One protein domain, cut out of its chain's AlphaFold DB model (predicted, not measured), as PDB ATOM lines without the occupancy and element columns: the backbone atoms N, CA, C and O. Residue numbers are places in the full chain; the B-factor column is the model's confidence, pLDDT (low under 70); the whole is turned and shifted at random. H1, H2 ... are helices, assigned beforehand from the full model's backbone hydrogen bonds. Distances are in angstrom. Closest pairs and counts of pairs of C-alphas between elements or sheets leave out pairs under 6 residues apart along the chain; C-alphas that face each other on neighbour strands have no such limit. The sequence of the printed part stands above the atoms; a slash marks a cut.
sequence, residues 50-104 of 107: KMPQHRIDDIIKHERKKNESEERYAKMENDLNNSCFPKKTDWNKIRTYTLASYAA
ATOM      1  N   LYS A  50      40.538 -22.579 -93.563       91.81
ATOM      2  CA  LYS A  50      39.227 -22.025 -93.922       91.81
ATOM      3  C   LYS A  50      39.237 -20.505 -93.823       91.81
ATOM      4  O   LYS A  50      39.996 -19.940 -93.031       91.81
ATOM      5  N   MET A  51      38.365 -19.866 -94.594       92.62
ATOM      6  CA  MET A  51      38.131 -18.433 -94.469       92.62
ATOM      7  C   MET A  51      37.486 -18.101 -93.112       92.62
ATOM      8  O   MET A  51      36.588 -18.824 -92.677       92.62
ATOM      9  N   PRO A  52      37.924 -17.034 -92.420       93.50
ATOM     10  CA  PRO A  52      37.239 -16.547 -91.228       93.50
ATOM     11  C   PRO A  52      35.815 -16.076 -91.550       93.50
ATOM     12  O   PRO A  52      35.620 -15.387 -92.547       93.50
ATOM     13  N   GLN A  53      34.847 -16.356 -90.669       91.62
ATOM     14  CA  GLN A  53      33.434 -16.014 -90.903       91.62
ATOM     15  C   GLN A  53      33.222 -14.524 -91.206       91.62
ATOM     16  O   GLN A  53      32.594 -14.192 -92.199       91.62
ATOM     17  N   HIS A  54      33.840 -13.624 -90.432       94.44
ATOM     18  CA  HIS A  54      33.706 -12.179 -90.660       94.44
ATOM     19  C   HIS A  54      34.146 -11.744 -92.072       94.44
ATOM     20  O   HIS A  54      33.597 -10.797 -92.620       94.44
ATOM     21  N   ARG A  55      35.112 -12.443 -92.691       94.56
ATOM     22  CA  ARG A  55      35.539 -12.162 -94.071       94.56
ATOM     23  C   ARG A  55      34.525 -12.650 -95.095       94.56
ATOM     24  O   ARG A  55      34.348 -11.991 -96.114       94.56
ATOM     25  N   ILE A  56      33.875 -13.781 -94.831       94.50
ATOM     26  CA  ILE A  56      32.771 -14.277 -95.655       94.50
ATOM     27  C   ILE A  56      31.642 -13.243 -95.633       94.50
ATOM     28  O   ILE A  56      31.201 -12.806 -96.692       94.50
ATOM     29  N   ASP A  57      31.263 -12.774 -94.443       93.44
ATOM     30  CA  ASP A  57      30.204 -11.776 -94.266       93.44
ATOM     31  C   ASP A  57      30.537 -10.456 -94.990       93.44
ATOM     32  O   ASP A  57      29.681  -9.899 -95.681       93.44
ATOM     33  N   ASP A  58      31.788  -9.981 -94.899       94.75
ATOM     34  CA  ASP A  58      32.273  -8.796 -95.623       94.75
ATOM     35  C   ASP A  58      32.119  -8.948 -97.143       94.75
ATOM     36  O   ASP A  58      31.636  -8.032 -97.815       94.75
ATOM     37  N   ILE A  59      32.518 -10.102 -97.691       94.38
ATOM     38  CA  ILE A  59      32.428 -10.393 -99.127       94.38
ATOM     39  C   ILE A  59      30.962 -10.445 -99.557       94.38
ATOM     40  O   ILE A  59      30.587  -9.795-100.528       94.38
ATOM     41  N   ILE A  60      30.110 -11.163 -98.820       93.88
ATOM     42  CA  ILE A  60      28.678 -11.251 -99.127       93.88
ATOM     43  C   ILE A  60      28.032  -9.866 -99.086       93.88
ATOM     44  O   ILE A  60      27.277  -9.512 -99.990       93.88
ATOM     45  N   LYS A  61      28.350  -9.048 -98.079       93.25
ATOM     46  CA  LYS A  61      27.854  -7.672 -97.974       93.25
ATOM     47  C   LYS A  61      28.327  -6.797 -99.133       93.25
ATOM     48  O   LYS A  61      27.563  -5.951 -99.587       93.25
ATOM     49  N   HIS A  62      29.558  -6.987 -99.603       92.06
ATOM     50  CA  HIS A  62      30.096  -6.259-100.748       92.06
ATOM     51  C   HIS A  62      29.418  -6.658-102.067       92.06
ATOM     52  O   HIS A  62      29.122  -5.795-102.889       92.06
ATOM     53  N   GLU A  63      29.134  -7.948-102.252       90.25
ATOM     54  CA  GLU A  63      28.456  -8.469-103.445       90.25
ATOM     55  C   GLU A  63      26.951  -8.158-103.453       90.25
ATOM     56  O   GLU A  63      26.321  -8.223-104.508       90.25
ATOM     57  N   ARG A  64      26.356  -7.815-102.299       89.88
ATOM     58  CA  ARG A  64      24.916  -7.552-102.177       89.88
ATOM     59  C   ARG A  64      24.451  -6.397-103.065       89.88
ATOM     60  O   ARG A  64      24.670  -5.224-102.772       89.88
ATOM     61  N   LYS A  65      23.701  -6.739-104.112       85.56
ATOM     62  CA  LYS A  65      22.944  -5.817-104.970       85.56
ATOM     63  C   LYS A  65      21.455  -5.876-104.637       85.56
ATOM     64  O   LYS A  65      20.914  -6.947-104.385       85.56
ATOM     65  N   LYS A  66      20.780  -4.720-104.704       74.00
ATOM     66  CA  LYS A  66      19.368  -4.540-104.300       74.00
ATOM     67  C   LYS A  66      18.348  -5.435-105.031       74.00
ATOM     68  O   LYS A  66      17.249  -5.584-104.522       74.00
ATOM     69  N   ASN A  67      18.705  -6.033-106.173       72.25
ATOM     70  CA  ASN A  67      17.783  -6.779-107.042       72.25
ATOM     71  C   ASN A  67      18.181  -8.254-107.257       72.25
ATOM     72  O   ASN A  67      17.672  -8.895-108.171       72.25
ATOM     73  N   GLU A  68      19.133  -8.789-106.490       79.88
ATOM     74  CA  GLU A  68      19.573 -10.185-106.638       79.88
ATOM     75  C   GLU A  68      18.920 -11.103-105.599       79.88
ATOM     76  O   GLU A  68      18.604 -10.677-104.490       79.88
ATOM     77  N   SER A  69      18.736 -12.376-105.962       83.62
ATOM     78  CA  SER A  69      18.078 -13.369-105.110       83.62
ATOM     79  C   SER A  69      18.914 -13.734-103.881       83.62
ATOM     80  O   SER A  69      20.133 -13.907-103.961       83.62
ATOM     81  N   GLU A  70      18.253 -13.917-102.735       87.81
ATOM     82  CA  GLU A  70      18.898 -14.361-101.488       87.81
ATOM     83  C   GLU A  70      19.606 -15.716-101.643       87.81
ATOM     84  O   GLU A  70      20.688 -15.928-101.094       87.81
ATOM     85  N   GLU A  71      19.052 -16.595-102.481       89.94
ATOM     86  CA  GLU A  71      19.628 -17.900-102.820       89.94
ATOM     87  C   GLU A  71      21.046 -17.796-103.391       89.94
ATOM     88  O   GLU A  71      21.907 -18.627-103.087       89.94
ATOM     89  N   ARG A  72      21.328 -16.753-104.186       90.69
ATOM     90  CA  ARG A  72      22.665 -16.531-104.748       90.69
ATOM     91  C   ARG A  72      23.695 -16.293-103.647       90.69
ATOM     92  O   ARG A  72      24.799 -16.832-103.717       90.69
ATOM     93  N   TYR A  73      23.343 -15.514-102.627       90.94
ATOM     94  CA  TYR A  73      24.237 -15.215-101.508       90.94
ATOM     95  C   TYR A  73      24.417 -16.415-100.587       90.94
ATOM     96  O   TYR A  73      25.543 -16.681-100.177       90.94
ATOM     97  N   ALA A  74      23.354 -17.184-100.337       92.38
ATOM     98  CA  ALA A  74      23.445 -18.431 -99.582       92.38
ATOM     99  C   ALA A  74      24.390 -19.435-100.264       92.38
ATOM    100  O   ALA A  74      25.209 -20.081 -99.605       92.38
ATOM    101  N   LYS A  75      24.337 -19.523-101.601       93.31
ATOM    102  CA  LYS A  75      25.259 -20.359-102.376       93.31
ATOM    103  C   LYS A  75      26.705 -19.873-102.263       93.31
ATOM    104  O   LYS A  75      27.580 -20.681-101.967       93.31
ATOM    105  N   MET A  76      26.951 -18.568-102.424       92.88
ATOM    106  CA  MET A  76      28.294 -17.996-102.250       92.88
ATOM    107  C   MET A  76      28.840 -18.235-100.837       92.88
ATOM    108  O   MET A  76      29.987 -18.643-100.689       92.88
ATOM    109  N   GLU A  77      28.030 -18.031 -99.799       93.56
ATOM    110  CA  GLU A  77      28.437 -18.271 -98.414       93.56
ATOM    111  C   GLU A  77      28.810 -19.741 -98.186       93.56
ATOM    112  O   GLU A  77      29.832 -20.037 -97.558       93.56
ATOM    113  N   ASN A  78      28.017 -20.671 -98.717       93.38
ATOM    114  CA  ASN A  78      28.310 -22.095 -98.621       93.38
ATOM    115  C   ASN A  78      29.606 -22.460 -99.369       93.38
ATOM    116  O   ASN A  78      30.447 -23.179 -98.825       93.38
ATOM    117  N   ASP A  79      29.809 -21.922-100.573       92.75
ATOM    118  CA  ASP A  79      31.025 -22.145-101.361       92.75
ATOM    119  C   ASP A  79      32.265 -21.627-100.618       92.75
ATOM    120  O   ASP A  79      33.256 -22.349-100.493       92.75
ATOM    121  N   LEU A  80      32.209 -20.426-100.030       92.94
ATOM    122  CA  LEU A  80      33.319 -19.863 -99.251       92.94
ATOM    123  C   LEU A  80      33.600 -20.641 -97.956       92.94
ATOM    124  O   LEU A  80      34.763 -20.824 -97.591       92.94
ATOM    125  N   ASN A  81      32.561 -21.141 -97.282       91.38
ATOM    126  CA  ASN A  81      32.686 -21.960 -96.072       91.38
ATOM    127  C   ASN A  81      33.297 -23.347 -96.329       91.38
ATOM    128  O   ASN A  81      33.958 -23.928 -95.450       91.38
ATOM    129  N   ASN A  82      33.047 -23.897 -97.516       89.75
ATOM    130  CA  ASN A  82      33.560 -25.200 -97.932       89.75
ATOM    131  C   ASN A  82      34.909 -25.097 -98.654       89.75
ATOM    132  O   ASN A  82      35.658 -26.072 -98.664       89.75
ATOM    133  N   SER A  83      35.251 -23.919 -99.174       90.88
ATOM    134  CA  SER A  83      36.525 -23.660 -99.838       90.88
ATOM    135  C   SER A  83      37.722 -23.716 -98.891       90.88
ATOM    136  O   SER A  83      37.667 -23.386 -97.702       90.88
ATOM    137  N   CYS A  84      38.845 -24.115 -99.475       92.38
ATOM    138  CA  CYS A  84      40.124 -24.284 -98.815       92.38
ATOM    139  C   CYS A  84      41.137 -23.268 -99.323       92.38
ATOM    140  O   CYS A  84      41.269 -23.105-100.526       92.38
ATOM    141  N   PHE A  85      41.900 -22.628 -98.438       92.81
ATOM    142  CA  PHE A  85      42.855 -21.585 -98.820       92.81
ATOM    143  C   PHE A  85      44.280 -21.918 -98.370       92.81
ATOM    144  O   PHE A  85      44.465 -22.596 -97.354       92.81
ATOM    145  N   PRO A  86      45.319 -21.427 -99.066       92.38
ATOM    146  CA  PRO A  86      46.696 -21.547 -98.601       92.38
ATOM    147  C   PRO A  86      46.883 -21.002 -97.178       92.38
ATOM    148  O   PRO A  86      46.295 -19.992 -96.795       92.38
ATOM    149  N   LYS A  87      47.768 -21.613 -96.383       89.12
ATOM    150  CA  LYS A  87      47.997 -21.211 -94.976       89.12
ATOM    151  C   LYS A  87      48.482 -19.765 -94.805       89.12
ATOM    152  O   LYS A  87      48.313 -19.193 -93.737       89.12
ATOM    153  N   LYS A  88      49.103 -19.193 -95.838       89.25
ATOM    154  CA  LYS A  88      49.645 -17.823 -95.853       89.25
ATOM    155  C   LYS A  88      48.758 -16.851 -96.643       89.25
ATOM    156  O   LYS A  88      49.261 -15.896 -97.223       89.25
ATOM    157  N   THR A  89      47.459 -17.130 -96.719       90.94
ATOM    158  CA  THR A  89      46.511 -16.265 -97.427       90.94
ATOM    159  C   THR A  89      46.375 -14.922 -96.720       90.94
ATOM    160  O   THR A  89      46.079 -14.865 -95.528       90.94
ATOM    161  N   ASP A  90      46.574 -13.842 -97.473       93.81
ATOM    162  CA  ASP A  90      46.312 -12.482 -97.015       93.81
ATOM    163  C   ASP A  90      44.849 -12.119 -97.291       93.81
ATOM    164  O   ASP A  90      44.463 -11.769 -98.410       93.81
ATOM    165  N   TRP A  91      44.025 -12.211 -96.250       91.62
ATOM    166  CA  TRP A  91      42.589 -11.966 -96.340       91.62
ATOM    167  C   TRP A  91      42.240 -10.532 -96.750       91.62
ATOM    168  O   TRP A  91      41.160 -10.325 -97.298       91.62
ATOM    169  N   ASN A  92      43.136  -9.554 -96.557       91.25
ATOM    170  CA  ASN A  92      42.886  -8.152 -96.922       91.25
ATOM    171  C   ASN A  92      42.852  -7.931 -98.440       91.25
ATOM    172  O   ASN A  92      42.216  -6.985 -98.923       91.25
ATOM    173  N   LYS A  93      43.530  -8.808 -99.191       91.94
ATOM    174  CA  LYS A  93      43.552  -8.802-100.661       91.94
ATOM    175  C   LYS A  93      42.315  -9.466-101.260       91.94
ATOM    176  O   LYS A  93      41.922  -9.131-102.371       91.94
ATOM    177  N   ILE A  94      41.675 -10.368-100.519       93.19
ATOM    178  CA  ILE A  94      40.468 -11.076-100.949       93.19
ATOM    179  C   ILE A  94      39.248 -10.274-100.492       93.19
ATOM    180  O   ILE A  94      38.810 -10.393 -99.349       93.19
ATOM    181  N   ARG A  95      38.742  -9.403-101.372       92.56
ATOM    182  CA  ARG A  95      37.604  -8.508-101.081       92.56
ATOM    183  C   ARG A  95      36.302  -8.895-101.779       92.56
ATOM    184  O   ARG A  95      35.245  -8.458-101.348       92.56
ATOM    185  N   THR A  96      36.388  -9.686-102.843       94.44
ATOM    186  CA  THR A  96      35.250 -10.083-103.679       94.44
ATOM    187  C   THR A  96      35.155 -11.597-103.759       94.44
ATOM    188  O   THR A  96      36.143 -12.309-103.528       94.44
ATOM    189  N   TYR A  97      33.975 -12.095-104.127       93.62
ATOM    190  CA  TYR A  97      33.751 -13.533-104.270       93.62
ATOM    191  C   TYR A  97      34.656 -14.134-105.352       93.62
ATOM    192  O   TYR A  97      35.252 -15.193-105.167       93.62
ATOM    193  N   THR A  98      34.836 -13.411-106.457       93.56
ATOM    194  CA  THR A  98      35.682 -13.837-107.575       93.56
ATOM    195  C   THR A  98      37.145 -14.009-107.166       93.56
ATOM    196  O   THR A  98      37.785 -14.988-107.532       93.56
ATOM    197  N   LEU A  99      37.698 -13.086-106.373       94.19
ATOM    198  CA  LEU A  99      39.076 -13.219-105.891       94.19
ATOM    199  C   LEU A  99      39.223 -14.395-104.922       94.19
ATOM    200  O   LEU A  99      40.239 -15.089-104.949       94.19
ATOM    201  N   ALA A 100      38.209 -14.634-104.088       93.44
ATOM    202  CA  ALA A 100      38.202 -15.766-103.172       93.44
ATOM    203  C   ALA A 100      38.188 -17.098-103.932       93.44
ATOM    204  O   ALA A 100      38.972 -17.989-103.613       93.44
ATOM    205  N   SER A 101      37.365 -17.223-104.974       91.56
ATOM    206  CA  SER A 101      37.291 -18.452-105.768       91.56
ATOM    207  C   SER A 101      38.583 -18.739-106.545       91.56
ATOM    208  O   SER A 101      38.967 -19.900-106.668       91.56
ATOM    209  N   TYR A 102      39.304 -17.708-107.005       92.25
ATOM    210  CA  TYR A 102      40.632 -17.876-107.611       92.25
ATOM    211  C   TYR A 102      41.722 -18.252-106.603       92.25
ATOM    212  O   TYR A 102      42.625 -19.014-106.939       92.25
ATOM    213  N   ALA A 103      41.661 -17.712-105.384       91.50
ATOM    214  CA  ALA A 103      42.645 -17.983-104.337       91.50
ATOM    215  C   ALA A 103      42.441 -19.342-103.645       91.50
ATOM    216  O   ALA A 103      43.338 -19.813-102.938       91.50
ATOM    217  N   ALA A 104      41.271 -19.959-103.815       91.69
ATOM    218  CA  ALA A 104      40.970 -21.263-103.255       91.69
ATOM    219  C   ALA A 104      41.835 -22.365-103.897       91.69
ATOM    220  O   ALA A 104      42.083 -22.393-105.103       91.69
TER     221      ALA A 104
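Overview. This is residues 50 to 104 of the 107 residues of an uncharacterized protein of viral metagenome (UniProt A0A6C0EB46). A helical hairpin of H2 and H1, the two longer helices at a slant to each other, makes the larger part of this small domain, and the short helix H3 comes up to both of them, nearest at Tyr 97, with the three helix centres at the corners of a triangle. At one end of the long axis residues 65 to 71, around the turn from H1 to H2, stick out; at the other end the long loop of residues 83 to 96 swings out past Lys 87 and folds back to H3. The printed part has 55 residues, with three named helices in the order H1, H2, H3 and no named strand, and its class is all helix. It is compact, with a radius of gyration of the C-alphas of 10.8 A, yet elongated in outline, spanning 35 by 19 by 19 A.

Along the chain. The longest helix, H2, holds residues 70 to 82 and measures 18.6 A from C-alpha 70 at (18.898, -14.361, -101.488) to C-alpha 82 at (33.560, -25.200, -97.932). H1 holds residues 53 to 63 and measures 15.5 A, beginning with C-alpha 53 at (33.434, -16.014, -90.903). H3 holds residues 97 to 103, is 9.9 A long, and ends with C-alpha 103 at (42.645, -17.983, -104.337).

Arrangement. H2 and H1 touch, and their closest C-alphas, those of Tyr 73 and Ile 60, are 6.4 A apart. They form a helical hairpin and run opposite ways at a tilt of 37 degrees, only just steep. H2 only just touches H3, with 3 pairs of C-alphas within 8 A, and does so with residues 76 to 80 alone. The closest C-alphas of H2 and H3 are those of Met 76 and Tyr 97, 7.3 A apart. These two helices run the same way at a shallow tilt of 19 degrees. H1 and H3 also only just touch, with 3 pairs of C-alphas within 8 A, the closest being those of Ile 59 and Tyr 97, 6.2 A apart. H1 and H3 run opposite ways at a steep tilt of 53 degrees. In H1, H2 and H3 every O i to N i+4 pair is within hydrogen-bond range.

Size, cuts and confidence. The two C-alphas farthest apart are those of Asn 67 and Lys 87, at 35.6 A, while the first and last printed C-alphas, those of Lys 50 and Ala 104, are 9.5 A apart. Residues 65 to 71 stand free, of which 70 and 71 belong to H2. The link from H1 to H2 is short, with 6 residues, and the link from H2 to H3 is long, with 14. The printed part has no cut. Its mean pLDDT is 91.1, and no printed residue is under 70 in this predicted model.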